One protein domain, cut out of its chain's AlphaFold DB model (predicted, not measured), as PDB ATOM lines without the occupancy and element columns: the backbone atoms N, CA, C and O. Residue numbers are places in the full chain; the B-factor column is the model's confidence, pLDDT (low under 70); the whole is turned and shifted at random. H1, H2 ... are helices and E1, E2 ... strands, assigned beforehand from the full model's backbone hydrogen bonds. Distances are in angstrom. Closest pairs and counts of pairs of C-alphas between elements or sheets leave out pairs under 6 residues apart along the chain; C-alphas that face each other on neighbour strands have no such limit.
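What this domain is: This is residues 24 to 162 of the 526 residues of an uncharacterized protein of Escherichia coli (UniProt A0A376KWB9). A small three-stranded sheet lies in the middle, with the long helix H2 over one face and H3 and H4 over the other. H1 fits between H3 and H4, touching both, while residues 53 to 58, of which 57 and 58 belong to H2, stick out. The printed part has 139 residues, with elements in the order H1, E1, H2, E2, E3, H3, H4; the sheet runs E1, E3, E2, antiparallel throughout, and the class is mixed, helices and strands. It is compact, with a radius of gyration of the C-alphas of 15.8 A and spans of 51 by 39 by 27 A.

How they stand to each other: Start at the inner strand E3, residues 95 to 103, where edge strand E1, residues 40 to 48, is antiparallel at 158 degrees; N 43 and O 100 are within hydrogen-bond range at 2.9 A. Edge strand E2, residues 87 to 91, forms a hairpin with E3, antiparallel at 151 degrees, with N 89 and O 97 2.8 A apart. The sheet is the inner one of three layers, helices on both faces. On one face look for H2, residues 57 to 76, at a height over the sheet of 9.9 A; it runs along the strands, only just, at 28 degrees to E3 on the local plane. E1, H2 and E2 form a split strand-helix-strand unit, two strands running the same way with E3 between them, and its crossover is right-handed. On the opposite face H4, residues 134 to 154, is over E3 and E2 at a height of 8.0 A, along the strands at 6 degrees to E3 on the local plane. On the same face as H4, H3, residues 110 to 127, runs slantwise at 56 degrees to E1 on the local plane; H3 and H4 are apart. H1, residues 25 to 33, touches H4, closest at the C-alphas of Ile 29 and Ile 137, 6.1 A apart. With its residues 119 to 127 alone, H3 touches H1, closest at the C-alphas of Gln 30 and Cys 123, 6.9 A. H1 only grazes the sheet, with residues 32 to 33. In H1, H2, H3 and H4 every O i to N i+4 pair is within hydrogen-bond range.

Where its parts are: Find C-alpha 25 at (28.272, 34.451, 45.350), where H1 begins its 12.3 A. E1 spans 26.4 A, E2 13.2 A and E3 25.0 A. H2 spans 28.7 A and H3 26.1 A. H4 spans 29.8 A, ending at C-alpha 154 (15.034, 51.876, 67.192).

The domain as a whole: The farthest C-alphas, of Lys 54 and Arg 156, are 51.7 A apart. The printed part has no cut and no long link. Look for pLDDT under 70 at residues 128 to 131.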
ATOM      1  N   ASP A  24      28.861  29.996  47.300       90.19
ATOM      2  CA  ASP A  24      28.981  30.761  46.062       90.19
ATOM      3  C   ASP A  24      28.291  32.134  46.163       90.19
ATOM      4  O   ASP A  24      27.399  32.375  46.985       90.19
ATOM      5  N   GLN A  25      28.714  33.060  45.302       89.88
ATOM      6  CA  GLN A  25      28.272  34.451  45.350       89.88
ATOM      7  C   GLN A  25      26.772  34.630  45.089       89.88
ATOM      8  O   GLN A  25      26.151  35.517  45.675       89.88
ATOM      9  N   LEU A  26      26.179  33.810  44.218       89.81
ATOM     10  CA  LEU A  26      24.769  33.936  43.865       89.81
ATOM     11  C   LEU A  26      23.885  33.473  45.022       89.81
ATOM     12  O   LEU A  26      22.940  34.174  45.388       89.81
ATOM     13  N   THR A  27      24.222  32.331  45.619       91.19
ATOM     14  CA  THR A  27      23.540  31.813  46.809       91.19
ATOM     15  C   THR A  27      23.670  32.795  47.976       91.19
ATOM     16  O   THR A  27      22.677  33.093  48.643       91.19
ATOM     17  N   THR A  28      24.852  33.407  48.141       93.88
ATOM     18  CA  THR A  28      25.059  34.508  49.100       93.88
ATOM     19  C   THR A  28      24.079  35.657  48.840       93.88
ATOM     20  O   THR A  28      23.421  36.133  49.760       93.88
ATOM     21  N   ILE A  29      23.945  36.117  47.591       93.56
ATOM     22  CA  ILE A  29      23.040  37.224  47.233       93.56
ATOM     23  C   ILE A  29      21.579  36.874  47.506       93.56
ATOM     24  O   ILE A  29      20.853  37.702  48.055       93.56
ATOM     25  N   GLN A  30      21.151  35.660  47.160       92.38
ATOM     26  CA  GLN A  30      19.798  35.181  47.449       92.38
ATOM     27  C   GLN A  30      19.493  35.259  48.946       92.38
ATOM     28  O   GLN A  30      18.456  35.798  49.335       92.38
ATOM     29  N   ARG A  31      20.421  34.791  49.787       93.81
ATOM     30  CA  ARG A  31      20.293  34.850  51.249       93.81
ATOM     31  C   ARG A  31      20.318  36.280  51.770       93.81
ATOM     32  O   ARG A  31      19.485  36.638  52.591       93.81
ATOM     33  N   LEU A  32      21.184  37.137  51.233       94.88
ATOM     34  CA  LEU A  32      21.227  38.556  51.595       94.88
ATOM     35  C   LEU A  32      19.960  39.327  51.195       94.88
ATOM     36  O   LEU A  32      19.667  40.355  51.794       94.88
ATOM     37  N   LEU A  33      19.204  38.879  50.200       93.69
ATOM     38  CA  LEU A  33      17.939  39.517  49.829       93.69
ATOM     39  C   LEU A  33      16.740  38.971  50.610       93.69
ATOM     40  O   LEU A  33      15.664  39.567  50.560       93.69
ATOM     41  N   ALA A  34      16.911  37.865  51.337       88.31
ATOM     42  CA  ALA A  34      15.841  37.277  52.120       88.31
ATOM     43  C   ALA A  34      15.409  38.214  53.269       88.31
ATOM     44  O   ALA A  34      16.244  38.854  53.917       88.31
ATOM     45  N   PRO A  35      14.099  38.303  53.555       85.88
ATOM     46  CA  PRO A  35      13.605  39.083  54.679       85.88
ATOM     47  C   PRO A  35      14.006  38.410  56.001       85.88
ATOM     48  O   PRO A  35      13.524  37.327  56.323       85.88
ATOM     49  N   VAL A  36      14.875  39.068  56.769       87.62
ATOM     50  CA  VAL A  36      15.396  38.580  58.066       87.62
ATOM     51  C   VAL A  36      14.876  39.383  59.265       87.62
ATOM     52  O   VAL A  36      14.925  38.927  60.404       87.62
ATOM     53  N   SER A  37      14.346  40.582  59.020       86.06
ATOM     54  CA  SER A  37      13.893  41.514  60.052       86.06
ATOM     55  C   SER A  37      12.397  41.795  59.954       86.06
ATOM     56  O   SER A  37      11.813  41.847  58.873       86.06
ATOM     57  N   ASN A  38      11.781  42.023  61.116       85.56
ATOM     58  CA  ASN A  38      10.383  42.440  61.239       85.56
ATOM     59  C   ASN A  38      10.211  43.968  61.276       85.56
ATOM     60  O   ASN A  38       9.079  44.447  61.324       85.56
ATOM     61  N   ILE A  39      11.312  44.729  61.294       88.56
ATOM     62  CA  ILE A  39      11.301  46.197  61.382       88.56
ATOM     63  C   ILE A  39      11.699  46.809  60.041       88.56
ATOM     64  O   ILE A  39      11.030  47.724  59.555       88.56
ATOM     65  N   TYR A  40      12.747  46.275  59.413       91.75
ATOM     66  CA  TYR A  40      13.273  46.765  58.142       91.75
ATOM     67  C   TYR A  40      13.401  45.637  57.116       91.75
ATOM     68  O   TYR A  40      13.499  44.467  57.459       91.75
ATOM     69  N   THR A  41      13.423  45.987  55.838       92.75
ATOM     70  CA  THR A  41      13.719  45.062  54.741       92.75
ATOM     71  C   THR A  41      14.618  45.749  53.729       92.75
ATOM     72  O   THR A  41      14.542  46.967  53.554       92.75
ATOM     73  N   ILE A  42      15.452  44.974  53.041       94.69
ATOM     74  CA  ILE A  42      16.099  45.444  51.817       94.69
ATOM     75  C   ILE A  42      15.054  45.327  50.703       94.69
ATOM     76  O   ILE A  42      14.600  44.229  50.391       94.69
ATOM     77  N   ASP A  43      14.631  46.458  50.144       93.50
ATOM     78  CA  ASP A  43      13.860  46.508  48.900       93.50
ATOM     79  C   ASP A  43      14.789  46.994  47.784       93.50
ATOM     80  O   ASP A  43      15.861  47.565  48.014       93.50
ATOM     81  N   PHE A  44      14.400  46.741  46.548       94.31
ATOM     82  CA  PHE A  44      15.178  47.131  45.384       94.31
ATOM     83  C   PHE A  44      14.268  47.420  44.219       94.31
ATOM     84  O   PHE A  44      13.105  47.066  44.271       94.31
ATOM     85  N   MET A  45      14.750  48.038  43.149       92.12
ATOM     86  CA  MET A  45      14.009  48.141  41.890       92.12
ATOM     87  C   MET A  45      14.963  48.008  40.710       92.12
ATOM     88  O   MET A  45      16.142  48.326  40.829       92.12
ATOM     89  N   VAL A  46      14.437  47.538  39.579       89.75
ATOM     90  CA  VAL A  46      15.176  47.397  38.321       89.75
ATOM     91  C   VAL A  46      14.597  48.388  37.320       89.75
ATOM     92  O   VAL A  46      13.390  48.380  37.076       89.75
ATOM     93  N   GLN A  47      15.437  49.247  36.751       89.94
ATOM     94  CA  GLN A  47      15.041  50.225  35.738       89.94
ATOM     95  C   GLN A  47      15.986  50.169  34.548       89.94
ATOM     96  O   GLN A  47      17.201  50.125  34.704       89.94
ATOM     97  N   ARG A  48      15.432  50.200  33.338       89.81
ATOM     98  CA  ARG A  48      16.231  50.271  32.116       89.81
ATOM     99  C   ARG A  48      16.383  51.725  31.696       89.81
ATOM    100  O   ARG A  48      15.405  52.342  31.292       89.81
ATOM    101  N   ILE A  49      17.606  52.247  31.758       88.25
ATOM    102  CA  ILE A  49      17.901  53.648  31.435       88.25
ATOM    103  C   ILE A  49      18.986  53.681  30.365       88.25
ATOM    104  O   ILE A  49      20.170  53.498  30.645       88.25
ATOM    105  N   THR A  50      18.590  53.912  29.116       89.06
ATOM    106  CA  THR A  50      19.526  54.025  27.992       89.06
ATOM    107  C   THR A  50      20.057  55.445  27.854       89.06
ATOM    108  O   THR A  50      19.352  56.417  28.137       89.06
ATOM    109  N   LYS A  51      21.302  55.557  27.392       89.62
ATOM    110  CA  LYS A  51      21.922  56.842  27.073       89.62
ATOM    111  C   LYS A  51      21.287  57.441  25.818       89.62
ATOM    112  O   LYS A  51      21.159  56.754  24.804       89.62
ATOM    113  N   GLU A  52      20.901  58.709  25.882       90.81
ATOM    114  CA  GLU A  52      20.273  59.408  24.764       90.81
ATOM    115  C   GLU A  52      21.299  59.861  23.715       90.81
ATOM    116  O   GLU A  52      22.506  59.994  23.958       90.81
ATOM    117  N   ARG A  53      20.824  60.106  22.488       87.81
ATOM    118  CA  ARG A  53      21.687  60.536  21.384       87.81
ATOM    119  C   ARG A  53      22.242  61.936  21.678       87.81
ATOM    120  O   ARG A  53      21.475  62.883  21.772       87.81
ATOM    121  N   LYS A  54      23.576  62.066  21.699       90.88
ATOM    122  CA  LYS A  54      24.341  63.288  22.050       90.88
ATOM    123  C   LYS A  54      24.329  63.671  23.540       90.88
ATOM    124  O   LYS A  54      24.856  64.727  23.875       90.88
ATOM    125  N   GLU A  55      23.798  62.829  24.423       92.44
ATOM    126  CA  GLU A  55      23.892  63.044  25.871       92.44
ATOM    127  C   GLU A  55      25.352  62.911  26.333       92.44
ATOM    128  O   GLU A  55      26.064  61.974  25.943       92.44
ATOM    129  N   GLN A  56      25.826  63.843  27.162       91.62
ATOM    130  CA  GLN A  56      27.144  63.714  27.782       91.62
ATOM    131  C   GLN A  56      27.103  62.638  28.866       91.62
ATOM    132  O   GLN A  56      26.079  62.409  29.503       91.62
ATOM    133  N   SER A  57      28.220  61.942  29.095       88.06
ATOM    134  CA  SER A  57      28.244  60.864  30.096       88.06
ATOM    135  C   SER A  57      27.959  61.372  31.515       88.06
ATOM    136  O   SER A  57      27.309  60.670  32.283       88.06
ATOM    137  N   ALA A  58      28.394  62.590  31.853       90.00
ATOM    138  CA  ALA A  58      28.097  63.208  33.145       90.00
ATOM    139  C   ALA A  58      26.586  63.426  33.339       90.00
ATOM    140  O   ALA A  58      26.043  63.020  34.366       90.00
ATOM    141  N   ASP A  59      25.910  63.974  32.326       91.81
ATOM    142  CA  ASP A  59      24.464  64.226  32.352       91.81
ATOM    143  C   ASP A  59      23.670  62.914  32.432       91.81
ATOM    144  O   ASP A  59      22.747  62.798  33.235       91.81
ATOM    145  N   TYR A  60      24.100  61.889  31.688       91.19
ATOM    146  CA  TYR A  60      23.518  60.545  31.746       91.19
ATOM    147  C   TYR A  60      23.558  59.951  33.161       91.19
ATOM    148  O   TYR A  60      22.543  59.476  33.675       91.19
ATOM    149  N   HIS A  61      24.716  60.000  33.826       89.56
ATOM    150  CA  HIS A  61      24.840  59.498  35.194       89.56
ATOM    151  C   HIS A  61      24.044  60.350  36.192       89.56
ATOM    152  O   HIS A  61      23.386  59.793  37.071       89.56
ATOM    153  N   ALA A  62      24.037  61.677  36.038       90.62
ATOM    154  CA  ALA A  62      23.232  62.566  36.872       90.62
ATOM    155  C   ALA A  62      21.730  62.253  36.758       90.62
ATOM    156  O   ALA A  62      21.042  62.174  37.778       90.62
ATOM    157  N   ARG A  63      21.242  61.987  35.539       92.88
ATOM    158  CA  ARG A  63      19.853  61.598  35.272       92.88
ATOM    159  C   ARG A  63      19.489  60.260  35.909       92.88
ATOM    160  O   ARG A  63      18.471  60.194  36.595       92.88
ATOM    161  N   ILE A  64      20.345  59.238  35.794       92.06
ATOM    162  CA  ILE A  64      20.156  57.966  36.518       92.06
ATOM    163  C   ILE A  64      19.999  58.235  38.016       92.06
ATOM    164  O   ILE A  64      19.043  57.773  38.637       92.06
ATOM    165  N   HIS A  65      20.908  59.016  38.610       92.56
ATOM    166  CA  HIS A  65      20.832  59.322  40.035       92.56
ATOM    167  C   HIS A  65      19.552  60.092  40.404       92.56
ATOM    168  O   HIS A  65      18.951  59.817  41.442       92.56
ATOM    169  N   GLN A  66      19.098  61.026  39.568       91.31
ATOM    170  CA  GLN A  66      17.863  61.778  39.789       91.31
ATOM    171  C   GLN A  66      16.612  60.885  39.741       91.31
ATOM    172  O   GLN A  66      15.748  60.997  40.619       91.31
ATOM    173  N   GLU A  67      16.517  59.995  38.750       92.31
ATOM    174  CA  GLU A  67      15.403  59.051  38.591       92.31
ATOM    175  C   GLU A  67      15.346  58.070  39.770       92.31
ATOM    176  O   GLU A  67      14.300  57.922  40.413       92.31
ATOM    177  N   VAL A  68      16.492  57.488  40.140       92.88
ATOM    178  CA  VAL A  68      16.592  56.565  41.276       92.88
ATOM    179  C   VAL A  68      16.212  57.258  42.587       92.88
ATOM    180  O   VAL A  68      15.362  56.749  43.321       92.88
ATOM    181  N   LYS A  69      16.763  58.448  42.875       92.50
ATOM    182  CA  LYS A  69      16.425  59.212  44.092       92.50
ATOM    183  C   LYS A  69      14.929  59.522  44.168       92.50
ATOM    184  O   LYS A  69      14.333  59.392  45.234       92.50
ATOM    185  N   SER A  70      14.311  59.909  43.054       91.69
ATOM    186  CA  SER A  70      12.869  60.193  43.000       91.69
ATOM    187  C   SER A  70      12.037  58.949  43.314       91.69
ATOM    188  O   SER A  70      11.093  59.013  44.100       91.69
ATOM    189  N   CYS A  71      12.442  57.801  42.776       91.94
ATOM    190  CA  CYS A  71      11.781  56.526  43.013       91.94
ATOM    191  C   CYS A  71      11.897  56.064  44.476       91.94
ATOM    192  O   CYS A  71      10.902  55.672  45.088       91.94
ATOM    193  N   VAL A  72      13.095  56.160  45.063       92.06
ATOM    194  CA  VAL A  72      13.335  55.825  46.477       92.06
ATOM    195  C   VAL A  72      12.519  56.737  47.397       92.06
ATOM    196  O   VAL A  72      11.872  56.245  48.320       92.06
ATOM    197  N   ARG A  73      12.466  58.049  47.125       92.12
ATOM    198  CA  ARG A  73      11.632  58.987  47.899       92.12
ATOM    199  C   ARG A  73      10.161  58.614  47.861       92.12
ATOM    200  O   ARG A  73       9.530  58.547  48.909       92.12
ATOM    201  N   GLN A  74       9.634  58.319  46.675       91.75
ATOM    202  CA  GLN A  74       8.244  57.900  46.523       91.75
ATOM    203  C   GLN A  74       7.954  56.628  47.332       91.75
ATOM    204  O   GLN A  74       6.928  56.549  48.001       91.75
ATOM    205  N   LYS A  75       8.865  55.644  47.305       90.44
ATOM    206  CA  LYS A  75       8.725  54.391  48.062       90.44
ATOM    207  C   LYS A  75       8.778  54.586  49.574       90.44
ATOM    208  O   LYS A  75       8.050  53.906  50.288       90.44
ATOM    209  N   LEU A  76       9.611  55.507  50.047       90.56
ATOM    210  CA  LEU A  76       9.769  55.806  51.470       90.56
ATOM    211  C   LEU A  76       8.796  56.883  51.985       90.56
ATOM    212  O   LEU A  76       8.816  57.181  53.177       90.56
ATOM    213  N   GLY A  77       7.951  57.460  51.122       89.81
ATOM    214  CA  GLY A  77       7.025  58.538  51.490       89.81
ATOM    215  C   GLY A  77       7.728  59.850  51.856       89.81
ATOM    216  O   GLY A  77       7.266  60.566  52.738       89.81
ATOM    217  N   LEU A  78       8.862  60.136  51.213       88.50
ATOM    218  CA  LEU A  78       9.720  61.291  51.482       88.50
ATOM    219  C   LEU A  78       9.421  62.462  50.536       88.50
ATOM    220  O   LEU A  78       9.026  62.270  49.384       88.50
ATOM    221  N   GLU A  79       9.668  63.683  51.003       87.31
ATOM    222  CA  GLU A  79       9.509  64.901  50.205       87.31
ATOM    223  C   GLU A  79      10.601  65.029  49.128       87.31
ATOM    224  O   GLU A  79      11.725  64.546  49.288       87.31
ATOM    225  N   ALA A  80      10.304  65.735  48.029       80.88
ATOM    226  CA  ALA A  80      11.186  65.841  46.858       80.88
ATOM    227  C   ALA A  80      12.589  66.402  47.169       80.88
ATOM    228  O   ALA A  80      13.557  66.047  46.493       80.88
ATOM    229  N   GLY A  81      12.704  67.254  48.193       78.19
ATOM    230  CA  GLY A  81      13.974  67.837  48.627       78.19
ATOM    231  C   GLY A  81      14.822  66.914  49.501       78.19
ATOM    232  O   GLY A  81      16.029  67.101  49.573       78.19
ATOM    233  N   GLN A  82      14.246  65.897  50.146       77.94
ATOM    234  CA  GLN A  82      14.989  65.096  51.120       77.94
ATOM    235  C   GLN A  82      16.099  64.284  50.442       77.94
ATOM    236  O   GLN A  82      15.899  63.666  49.390       77.94
ATOM    237  N   GLU A  83      17.301  64.300  51.016       75.81
ATOM    238  CA  GLU A  83      18.407  63.485  50.519       75.81
ATOM    239  C   GLU A  83      18.104  62.003  50.773       75.81
ATOM    240  O   GLU A  83      17.589  61.629  51.826       75.81
ATOM    241  N   VAL A  84      18.421  61.152  49.797       83.25
ATOM    242  CA  VAL A  84      18.282  59.700  49.914       83.25
ATOM    243  C   VAL A  84      19.531  59.025  49.372       83.25
ATOM    244  O   VAL A  84      20.084  59.430  48.344       83.25
ATOM    245  N   LYS A  85      19.955  57.977  50.074       87.12
ATOM    246  CA  LYS A  85      21.073  57.112  49.694       87.12
ATOM    247  C   LYS A  85      20.551  55.730  49.323       87.12
ATOM    248  O   LYS A  85      19.458  55.347  49.734       87.12
ATOM    249  N   TYR A  86      21.327  55.016  48.524       91.62
ATOM    250  CA  TYR A  86      21.007  53.694  47.997       91.62
ATOM    251  C   TYR A  86      22.285  53.058  47.450       91.62
ATOM    252  O   TYR A  86      23.257  53.761  47.165       91.62
ATOM    253  N   GLU A  87      22.259  51.745  47.272       91.81
ATOM    254  CA  GLU A  87      23.319  50.995  46.599       91.81
ATOM    255  C   GLU A  87      22.915  50.777  45.141       91.81
ATOM    256  O   GLU A  87      21.822  50.279  44.887       91.81
ATOM    257  N   LEU A  88      23.758  51.164  44.180       91.62
ATOM    258  CA  LEU A  88      23.475  51.053  42.743       91.62
ATOM    259  C   LEU A  88      24.368  49.999  42.093       91.62
ATOM    260  O   LEU A  88      25.590  50.039  42.224       91.62
ATOM    261  N   HIS A  89      23.758  49.115  41.316       88.38
ATOM    262  CA  HIS A  89      24.439  48.110  40.522       88.38
ATOM    263  C   HIS A  89      23.952  48.155  39.072       88.38
ATOM    264  O   HIS A  89      22.758  48.274  38.804       88.38
ATOM    265  N   CYS A  90      24.883  48.071  38.124       85.44
ATOM    266  CA  CYS A  90      24.573  48.080  36.699       85.44
ATOM    267  C   CYS A  90      24.613  46.644  36.172       85.44
ATOM    268  O   CYS A  90      25.657  45.998  36.226       85.44
ATOM    269  N   LEU A  91      23.479  46.175  35.667       80.81
ATOM    270  CA  LEU A  91      23.329  44.932  34.926       80.81
ATOM    271  C   LEU A  91      23.415  45.196  33.411       80.81
ATOM    272  O   LEU A  91      23.226  46.331  32.948       80.81
ATOM    273  N   PRO A  92      23.642  44.160  32.592       74.12
ATOM    274  CA  PRO A  92      23.681  44.315  31.143       74.12
ATOM    275  C   PRO A  92      22.383  44.826  30.521       74.12
ATOM    276  O   PRO A  92      21.307  44.886  31.123       74.12
ATOM    277  N   ASN A  93      22.497  45.249  29.261       78.50
ATOM    278  CA  ASN A  93      21.414  45.881  28.503       78.50
ATOM    279  C   ASN A  93      20.868  47.173  29.140       78.50
ATOM    280  O   ASN A  93      19.710  47.535  28.910       78.50
ATOM    281  N   TYR A  94      21.721  47.898  29.874       81.62
ATOM    282  CA  TYR A  94      21.402  49.168  30.539       81.62
ATOM    283  C   TYR A  94      20.347  49.039  31.647       81.62
ATOM    284  O   TYR A  94      19.582  49.980  31.881       81.62
ATOM    285  N   HIS A  95      20.281  47.879  32.305       86.38
ATOM    286  CA  HIS A  95      19.450  47.701  33.490       86.38
ATOM    287  C   HIS A  95      20.219  48.165  34.722       86.38
ATOM    288  O   HIS A  95      21.324  47.723  34.994       86.38
ATOM    289  N   HIS A  96      19.617  49.057  35.487       89.38
ATOM    290  CA  HIS A  96      20.145  49.566  36.739       89.38
ATOM    291  C   HIS A  96      19.299  48.994  37.864       89.38
ATOM    292  O   HIS A  96      18.080  49.172  37.879       89.38
ATOM    293  N   VAL A  97      19.945  48.296  38.791       91.81
ATOM    294  CA  VAL A  97      19.316  47.789  40.007       91.81
ATOM    295  C   VAL A  97      19.797  48.625  41.166       91.81
ATOM    296  O   VAL A  97      20.998  48.809  41.342       91.81
ATOM    297  N   PHE A  98      18.870  49.132  41.964       94.31
ATOM    298  CA  PHE A  98      19.213  49.883  43.160       94.31
ATOM    299  C   PHE A  98      18.528  49.306  44.385       94.31
ATOM    300  O   PHE A  98      17.343  48.991  44.329       94.31
ATOM    301  N   PHE A  99      19.281  49.195  45.477       95.56
ATOM    302  CA  PHE A  99      18.875  48.595  46.744       95.56
ATOM    303  C   PHE A  99      18.848  49.654  47.842       95.56
ATOM    304  O   PHE A  99      19.698  50.548  47.886       95.56
ATOM    305  N   PHE A 100      17.875  49.554  48.738       94.88
ATOM    306  CA  PHE A 100      17.713  50.467  49.861       94.88
ATOM    307  C   PHE A 100      16.943  49.791  50.999       94.88
ATOM    308  O   PHE A 100      16.168  48.860  50.794       94.88
ATOM    309  N   LEU A 101      17.145  50.281  52.217       93.81
ATOM    310  CA  LEU A 101      16.361  49.894  53.380       93.81
ATOM    311  C   LEU A 101      15.003  50.596  53.371       93.81
ATOM    312  O   LEU A 101      14.924  51.815  53.188       93.81
ATOM    313  N   ALA A 102      13.957  49.814  53.613       92.56
ATOM    314  CA  ALA A 102      12.567  50.233  53.741       92.56
ATOM    315  C   ALA A 102      11.938  49.609  55.005       92.56
ATOM    316  O   ALA A 102      12.500  48.657  55.553       92.56
ATOM    317  N   PRO A 103      10.782  50.105  55.488       90.62
ATOM    318  CA  PRO A 103      10.040  49.427  56.548       90.62
ATOM    319  C   PRO A 103       9.690  47.993  56.136       90.62
ATOM    320  O   PRO A 103       9.259  47.760  55.004       90.62
ATOM    321  N   ALA A 104       9.854  47.039  57.050       88.44
ATOM    322  CA  ALA A 104       9.491  45.655  56.795       88.44
ATOM    323  C   ALA A 104       7.996  45.541  56.484       88.44
ATOM    324  O   ALA A 104       7.136  46.151  57.127       88.44
ATOM    325  N   THR A 105       7.681  44.716  55.490       83.62
ATOM    326  CA  THR A 105       6.297  44.366  55.179       83.62
ATOM    327  C   THR A 105       5.910  43.122  55.960       83.62
ATOM    328  O   THR A 105       6.729  42.232  56.177       83.62
ATOM    329  N   LYS A 106       4.653  43.045  56.411       80.69
ATOM    330  CA  LYS A 106       4.196  41.867  57.155       80.69
ATOM    331  C   LYS A 106       4.320  40.611  56.275       80.69
ATOM    332  O   LYS A 106       3.925  40.674  55.099       80.69
ATOM    333  N   PRO A 107       4.784  39.476  56.829       80.12
ATOM    334  CA  PRO A 107       4.824  38.211  56.106       80.12
ATOM    335  C   PRO A 107       3.461  37.864  55.501       80.12
ATOM    336  O   PRO A 107       2.414  38.217  56.047       80.12
ATOM    337  N   ASN A 108       3.470  37.161  54.367       78.44
ATOM    338  CA  ASN A 108       2.274  36.705  53.640       78.44
ATOM    339  C   ASN A 108       1.353  37.802  53.074       78.44
ATOM    340  O   ASN A 108       0.300  37.480  52.520       78.44
ATOM    341  N   THR A 109       1.740  39.077  53.147       84.56
ATOM    342  CA  THR A 109       1.055  40.150  52.416       84.56
ATOM    343  C   THR A 109       1.359  40.086  50.918       84.56
ATOM    344  O   THR A 109       2.364  39.509  50.498       84.56
ATOM    345  N   GLN A 110       0.512  40.711  50.091       84.81
ATOM    346  CA  GLN A 110       0.755  40.793  48.646       84.81
ATOM    347  C   GLN A 110       2.108  41.447  48.337       84.81
ATOM    348  O   GLN A 110       2.832  40.970  47.472       84.81
ATOM    349  N   VAL A 111       2.481  42.490  49.085       81.88
ATOM    350  CA  VAL A 111       3.759  43.195  48.904       81.88
ATOM    351  C   VAL A 111       4.945  42.273  49.195       81.88
ATOM    352  O   VAL A 111       5.896  42.249  48.419       81.88
ATOM    353  N   HIS A 112       4.859  41.461  50.254       79.56
ATOM    354  CA  HIS A 112       5.879  40.465  50.587       79.56
ATOM    355  C   HIS A 112       6.027  39.394  49.493       79.56
ATOM    356  O   HIS A 112       7.142  39.076  49.091       79.56
ATOM    357  N   ARG A 113       4.913  38.861  48.967       82.06
ATOM    358  CA  ARG A 113       4.947  37.874  47.867       82.06
ATOM    359  C   ARG A 113       5.568  38.461  46.603       82.06
ATOM    360  O   ARG A 113       6.459  37.855  46.024       82.06
ATOM    361  N   THR A 114       5.165  39.677  46.241       87.75
ATOM    362  CA  THR A 114       5.735  40.390  45.096       87.75
ATOM    363  C   THR A 114       7.230  40.664  45.278       87.75
ATOM    364  O   THR A 114       7.974  40.587  44.307       87.75
ATOM    365  N   LEU A 115       7.712  40.951  46.494       86.38
ATOM    366  CA  LEU A 115       9.151  41.070  46.753       86.38
ATOM    367  C   LEU A 115       9.880  39.740  46.511       86.38
ATOM    368  O   LEU A 115      10.879  39.739  45.798       86.38
ATOM    369  N   ALA A 116       9.367  38.624  47.031       86.19
ATOM    370  CA  ALA A 116       9.965  37.302  46.828       86.19
ATOM    371  C   ALA A 116      10.054  36.919  45.335       86.19
ATOM    372  O   ALA A 116      11.121  36.533  44.864       86.19
ATOM    373  N   GLU A 117       8.977  37.126  44.570       89.12
ATOM    374  CA  GLU A 117       8.948  36.897  43.112       89.12
ATOM    375  C   GLU A 117       9.985  37.761  42.370       89.12
ATOM    376  O   GLU A 117      10.650  37.316  41.429       89.12
ATOM    377  N   ARG A 118      10.162  39.017  42.805       91.19
ATOM    378  CA  ARG A 118      11.166  39.925  42.234       91.19
ATOM    379  C   ARG A 118      12.584  39.474  42.556       91.19
ATOM    380  O   ARG A 118      13.443  39.600  41.686       91.19
ATOM    381  N   ILE A 119      12.839  38.980  43.772       90.31
ATOM    382  CA  ILE A 119      14.148  38.433  44.170       90.31
ATOM    383  C   ILE A 119      14.491  37.249  43.273       90.31
ATOM    384  O   ILE A 119      15.582  37.215  42.708       90.31
ATOM    385  N   GLU A 120      13.548  36.323  43.091       88.75
ATOM    386  CA  GLU A 120      13.732  35.164  42.220       88.75
ATOM    387  C   GLU A 120      14.055  35.599  40.782       88.75
ATOM    388  O   GLU A 120      15.055  35.162  40.212       88.75
ATOM    389  N   THR A 121      13.278  36.540  40.237       89.12
ATOM    390  CA  THR A 121      13.494  37.089  38.888       89.12
ATOM    391  C   THR A 121      14.874  37.741  38.746       89.12
ATOM    392  O   THR A 121      15.571  37.508  37.758       89.12
ATOM    393  N   LEU A 122      15.298  38.546  39.726       88.94
ATOM    394  CA  LEU A 122      16.621  39.174  39.725       88.94
ATOM    395  C   LEU A 122      17.731  38.118  39.773       88.94
ATOM    396  O   LEU A 122      18.690  38.201  39.013       88.94
ATOM    397  N   CYS A 123      17.602  37.105  40.629       87.12
ATOM    398  CA  CYS A 123      18.611  36.056  40.738       87.12
ATOM    399  C   CYS A 123      18.715  35.230  39.451       87.12
ATOM    400  O   CYS A 123      19.820  34.901  39.034       87.12
ATOM    401  N   GLN A 124      17.595  34.968  38.769       84.81
ATOM    402  CA  GLN A 124      17.601  34.346  37.441       84.81
ATOM    403  C   GLN A 124      18.340  35.202  36.402       84.81
ATOM    404  O   GLN A 124      19.081  34.660  35.583       84.81
ATOM    405  N   GLN A 125      18.193  36.531  36.453       83.38
ATOM    406  CA  GLN A 125      18.944  37.445  35.584       83.38
ATOM    407  C   GLN A 125      20.451  37.427  35.884       83.38
ATOM    408  O   GLN A 125      21.246  37.510  34.953       83.38
ATOM    409  N   LEU A 126      20.846  37.266  37.151       83.50
ATOM    410  CA  LEU A 126      22.253  37.204  37.568       83.50
ATOM    411  C   LEU A 126      22.957  35.886  37.181       83.50
ATOM    412  O   LEU A 126      24.164  35.898  36.968       83.50
ATOM    413  N   ILE A 127      22.234  34.762  37.054       74.94
ATOM    414  CA  ILE A 127      22.801  33.439  36.691       74.94
ATOM    415  C   ILE A 127      23.421  33.425  35.291       74.94
ATOM    416  O   ILE A 127      24.361  32.674  35.035       74.94
ATOM    417  N   ALA A 128      22.885  34.219  34.362       62.44
ATOM    418  CA  ALA A 128      23.225  34.116  32.946       62.44
ATOM    419  C   ALA A 128      24.656  34.577  32.612       62.44
ATOM    420  O   ALA A 128      25.084  34.476  31.461       62.44
ATOM    421  N   GLU A 129      25.402  35.100  33.587       57.47
ATOM    422  CA  GLU A 129      26.566  35.917  33.310       57.47
ATOM    423  C   GLU A 129      27.706  35.635  34.302       57.47
ATOM    424  O   GLU A 129      27.546  35.721  35.513       57.47
ATOM    425  N   ASN A 130      28.889  35.298  33.781       57.88
ATOM    426  CA  ASN A 130      30.098  34.976  34.553       57.88
ATOM    427  C   ASN A 130      30.762  36.244  35.147       57.88
ATOM    428  O   ASN A 130      31.950  36.497  34.921       57.88
ATOM    429  N   TYR A 131      29.976  37.099  35.807       68.94
ATOM    430  CA  TYR A 131      30.431  38.348  36.419       68.94
ATOM    431  C   TYR A 131      30.916  38.144  37.852       68.94
ATOM    432  O   TYR A 131      30.460  37.262  38.573       68.94
ATOM    433  N   ASP A 132      31.822  39.025  38.274       77.06
ATOM    434  CA  ASP A 132      32.164  39.191  39.681       77.06
ATOM    435  C   ASP A 132      31.027  39.924  40.407       77.06
ATOM    436  O   ASP A 132      30.802  41.122  40.199       77.06
ATOM    437  N   LEU A 133      30.317  39.205  41.275       87.81
ATOM    438  CA  LEU A 133      29.203  39.730  42.060       87.81
ATOM    439  C   LEU A 133      29.654  40.295  43.416       87.81
ATOM    440  O   LEU A 133      28.816  40.718  44.220       87.81
ATOM    441  N   SER A 134      30.965  40.378  43.670       88.94
ATOM    442  CA  SER A 134      31.514  40.883  44.935       88.94
ATOM    443  C   SER A 134      30.991  42.275  45.279       88.94
ATOM    444  O   SER A 134      30.584  42.518  46.409       88.94
ATOM    445  N   ARG A 135      30.905  43.195  44.307       88.38
ATOM    446  CA  ARG A 135      30.374  44.550  44.564       88.38
ATOM    447  C   ARG A 135      28.914  44.547  45.016       88.38
ATOM    448  O   ARG A 135      28.531  45.386  45.827       88.38
ATOM    449  N   LEU A 136      28.106  43.627  44.493       90.81
ATOM    450  CA  LEU A 136      26.713  43.492  44.902       90.81
ATOM    451  C   LEU A 136      26.625  42.920  46.321       90.81
ATOM    452  O   LEU A 136      25.923  43.485  47.155       90.81
ATOM    453  N   ILE A 137      27.409  41.879  46.623       93.44
ATOM    454  CA  ILE A 137      27.544  41.341  47.987       93.44
ATOM    455  C   ILE A 137      27.968  42.448  48.955       93.44
ATOM    456  O   ILE A 137      27.346  42.615  49.997       93.44
ATOM    457  N   GLN A 138      28.972  43.248  48.595       93.38
ATOM    458  CA  GLN A 138      29.449  44.375  49.394       93.38
ATOM    459  C   GLN A 138      28.323  45.367  49.725       93.38
ATOM    460  O   GLN A 138      28.139  45.710  50.894       93.38
ATOM    461  N   GLY A 139      27.565  45.813  48.718       92.12
ATOM    462  CA  GLY A 139      26.457  46.754  48.903       92.12
ATOM    463  C   GLY A 139      25.334  46.175  49.768       92.12
ATOM    464  O   GLY A 139      24.913  46.798  50.742       92.12
ATOM    465  N   LEU A 140      24.895  44.948  49.478       94.81
ATOM    466  CA  LEU A 140      23.862  44.265  50.262       94.81
ATOM    467  C   LEU A 140      24.299  44.045  51.713       94.81
ATOM    468  O   LEU A 140      23.528  44.281  52.641       94.81
ATOM    469  N   PHE A 141      25.553  43.654  51.926       93.56
ATOM    470  CA  PHE A 141      26.085  43.440  53.265       93.56
ATOM    471  C   PHE A 141      26.210  44.751  54.053       93.56
ATOM    472  O   PHE A 141      25.890  44.800  55.239       93.56
ATOM    473  N   SER A 142      26.597  45.844  53.389       92.19
ATOM    474  CA  SER A 142      26.571  47.193  53.968       92.19
ATOM    475  C   SER A 142      25.162  47.573  54.451       92.19
ATOM    476  O   SER A 142      25.005  48.068  55.571       92.19
ATOM    477  N   LEU A 143      24.119  47.274  53.665       94.00
ATOM    478  CA  LEU A 143      22.722  47.491  54.065       94.00
ATOM    479  C   LEU A 143      22.312  46.614  55.258       94.00
ATOM    480  O   LEU A 143      21.646  47.110  56.163       94.00
ATOM    481  N   HIS A 144      22.754  45.357  55.321       93.88
ATOM    482  CA  HIS A 144      22.523  44.485  56.482       93.88
ATOM    483  C   HIS A 144      23.157  45.017  57.764       93.88
ATOM    484  O   HIS A 144      22.523  45.027  58.817       93.88
ATOM    485  N   LEU A 145      24.390  45.521  57.699       91.62
ATOM    486  CA  LEU A 145      25.025  46.124  58.872       91.62
ATOM    487  C   LEU A 145      24.318  47.407  59.305       91.62
ATOM    488  O   LEU A 145      24.128  47.619  60.504       91.62
ATOM    489  N   LYS A 146      23.869  48.237  58.355       90.19
ATOM    490  CA  LYS A 146      23.004  49.385  58.665       90.19
ATOM    491  C   LYS A 146      21.718  48.924  59.346       90.19
ATOM    492  O   LYS A 146      21.366  49.488  60.375       90.19
ATOM    493  N   MET A 147      21.072  47.877  58.836       91.56
ATOM    494  CA  MET A 147      19.864  47.292  59.420       91.56
ATOM    495  C   MET A 147      20.083  46.884  60.883       91.56
ATOM    496  O   MET A 147      19.349  47.360  61.742       91.56
ATOM    497  N   VAL A 148      21.138  46.113  61.192       90.69
ATOM    498  CA  VAL A 148      21.474  45.716  62.580       90.69
ATOM    499  C   VAL A 148      21.606  46.934  63.500       90.69
ATOM    500  O   VAL A 148      21.121  46.934  64.632       90.69
ATOM    501  N   MET A 149      22.286  47.984  63.040       86.44
ATOM    502  CA  MET A 149      22.517  49.175  63.862       86.44
ATOM    503  C   MET A 149      21.246  50.012  64.036       86.44
ATOM    504  O   MET A 149      21.019  50.555  65.116       86.44
ATOM    505  N   LEU A 150      20.409  50.100  63.000       85.81
ATOM    506  CA  LEU A 150      19.123  50.790  63.054       85.81
ATOM    507  C   LEU A 150      18.136  50.084  63.978       85.81
ATOM    508  O   LEU A 150      17.449  50.760  64.733       85.81
ATOM    509  N   GLU A 151      18.103  48.751  63.979       87.75
ATOM    510  CA  GLU A 151      17.285  47.964  64.910       87.75
ATOM    511  C   GLU A 151      17.657  48.290  66.357       87.75
ATOM    512  O   GLU A 151      16.800  48.722  67.129       87.75
ATOM    513  N   LYS A 152      18.954  48.233  66.687       83.75
ATOM    514  CA  LYS A 152      19.464  48.611  68.017       83.75
ATOM    515  C   LYS A 152      19.163  50.071  68.373       83.75
ATOM    516  O   LYS A 152      18.903  50.386  69.532       83.75
ATOM    517  N   ALA A 153      19.202  50.982  67.400       79.38
ATOM    518  CA  ALA A 153      18.842  52.382  67.621       79.38
ATOM    519  C   ALA A 153      17.331  52.562  67.849       79.38
ATOM    520  O   ALA A 153      16.935  53.364  68.696       79.38
ATOM    521  N   SER A 154      16.498  51.801  67.134       79.81
ATOM    522  CA  SER A 154      15.034  51.876  67.192       79.81
ATOM    523  C   SER A 154      14.457  51.459  68.547       79.81
ATOM    524  O   SER A 154      13.407  51.954  68.946       79.81
ATOM    525  N   GLU A 155      15.186  50.636  69.309       79.25
ATOM    526  CA  GLU A 155      14.849  50.294  70.700       79.25
ATOM    527  C   GLU A 155      14.845  51.516  71.632       79.25
ATOM    528  O   GLU A 155      14.222  51.491  72.693       79.25
ATOM    529  N   ARG A 156      15.566  52.584  71.264       73.25
ATOM    530  CA  ARG A 156      15.781  53.769  72.109       73.25
ATOM    531  C   ARG A 156      15.256  55.060  71.494       73.25
ATOM    532  O   ARG A 156      14.954  55.996  72.230       73.25
ATOM    533  N   PHE A 157      15.170  55.132  70.168       71.69
ATOM    534  CA  PHE A 157      14.848  56.354  69.438       71.69
ATOM    535  C   PHE A 157      13.880  56.076  68.288       71.69
ATOM    536  O   PHE A 157      13.987  55.067  67.598       71.69
ATOM    537  N   SER A 158      12.980  57.021  68.011       71.94
ATOM    538  CA  SER A 158      12.198  56.993  66.773       71.94
ATOM    539  C   SER A 158      13.093  57.360  65.590       71.94
ATOM    540  O   SER A 158      13.628  58.469  65.540       71.94
ATOM    541  N   VAL A 159      13.240  56.451  64.625       75.81
ATOM    542  CA  VAL A 159      14.070  56.667  63.433       75.81
ATOM    543  C   VAL A 159      13.190  57.029  62.236       75.81
ATOM    544  O   VAL A 159      12.364  56.229  61.802       75.81
ATOM    545  N   SER A 160      13.387  58.227  61.678       80.06
ATOM    546  CA  SER A 160      12.713  58.654  60.442       80.06
ATOM    547  C   SER A 160      13.197  57.850  59.221       80.06
ATOM    548  O   SER A 160      14.406  57.607  59.116       80.06
ATOM    549  N   PRO A 161      12.318  57.521  58.248       83.12
ATOM    550  CA  PRO A 161      12.699  56.850  57.000       83.12
ATOM    551  C   PRO A 161      13.799  57.555  56.198       83.12
ATOM    552  O   PRO A 161      14.553  56.899  55.481       83.12
ATOM    553  N   THR A 162      13.953  58.874  56.359       80.19
ATOM    554  CA  THR A 162      15.043  59.650  55.740       80.19
ATOM    555  C   THR A 162      16.430  59.127  56.136       80.19
ATOM    556  O   THR A 162      17.375  59.246  55.359       80.19
TER     557      THR A 162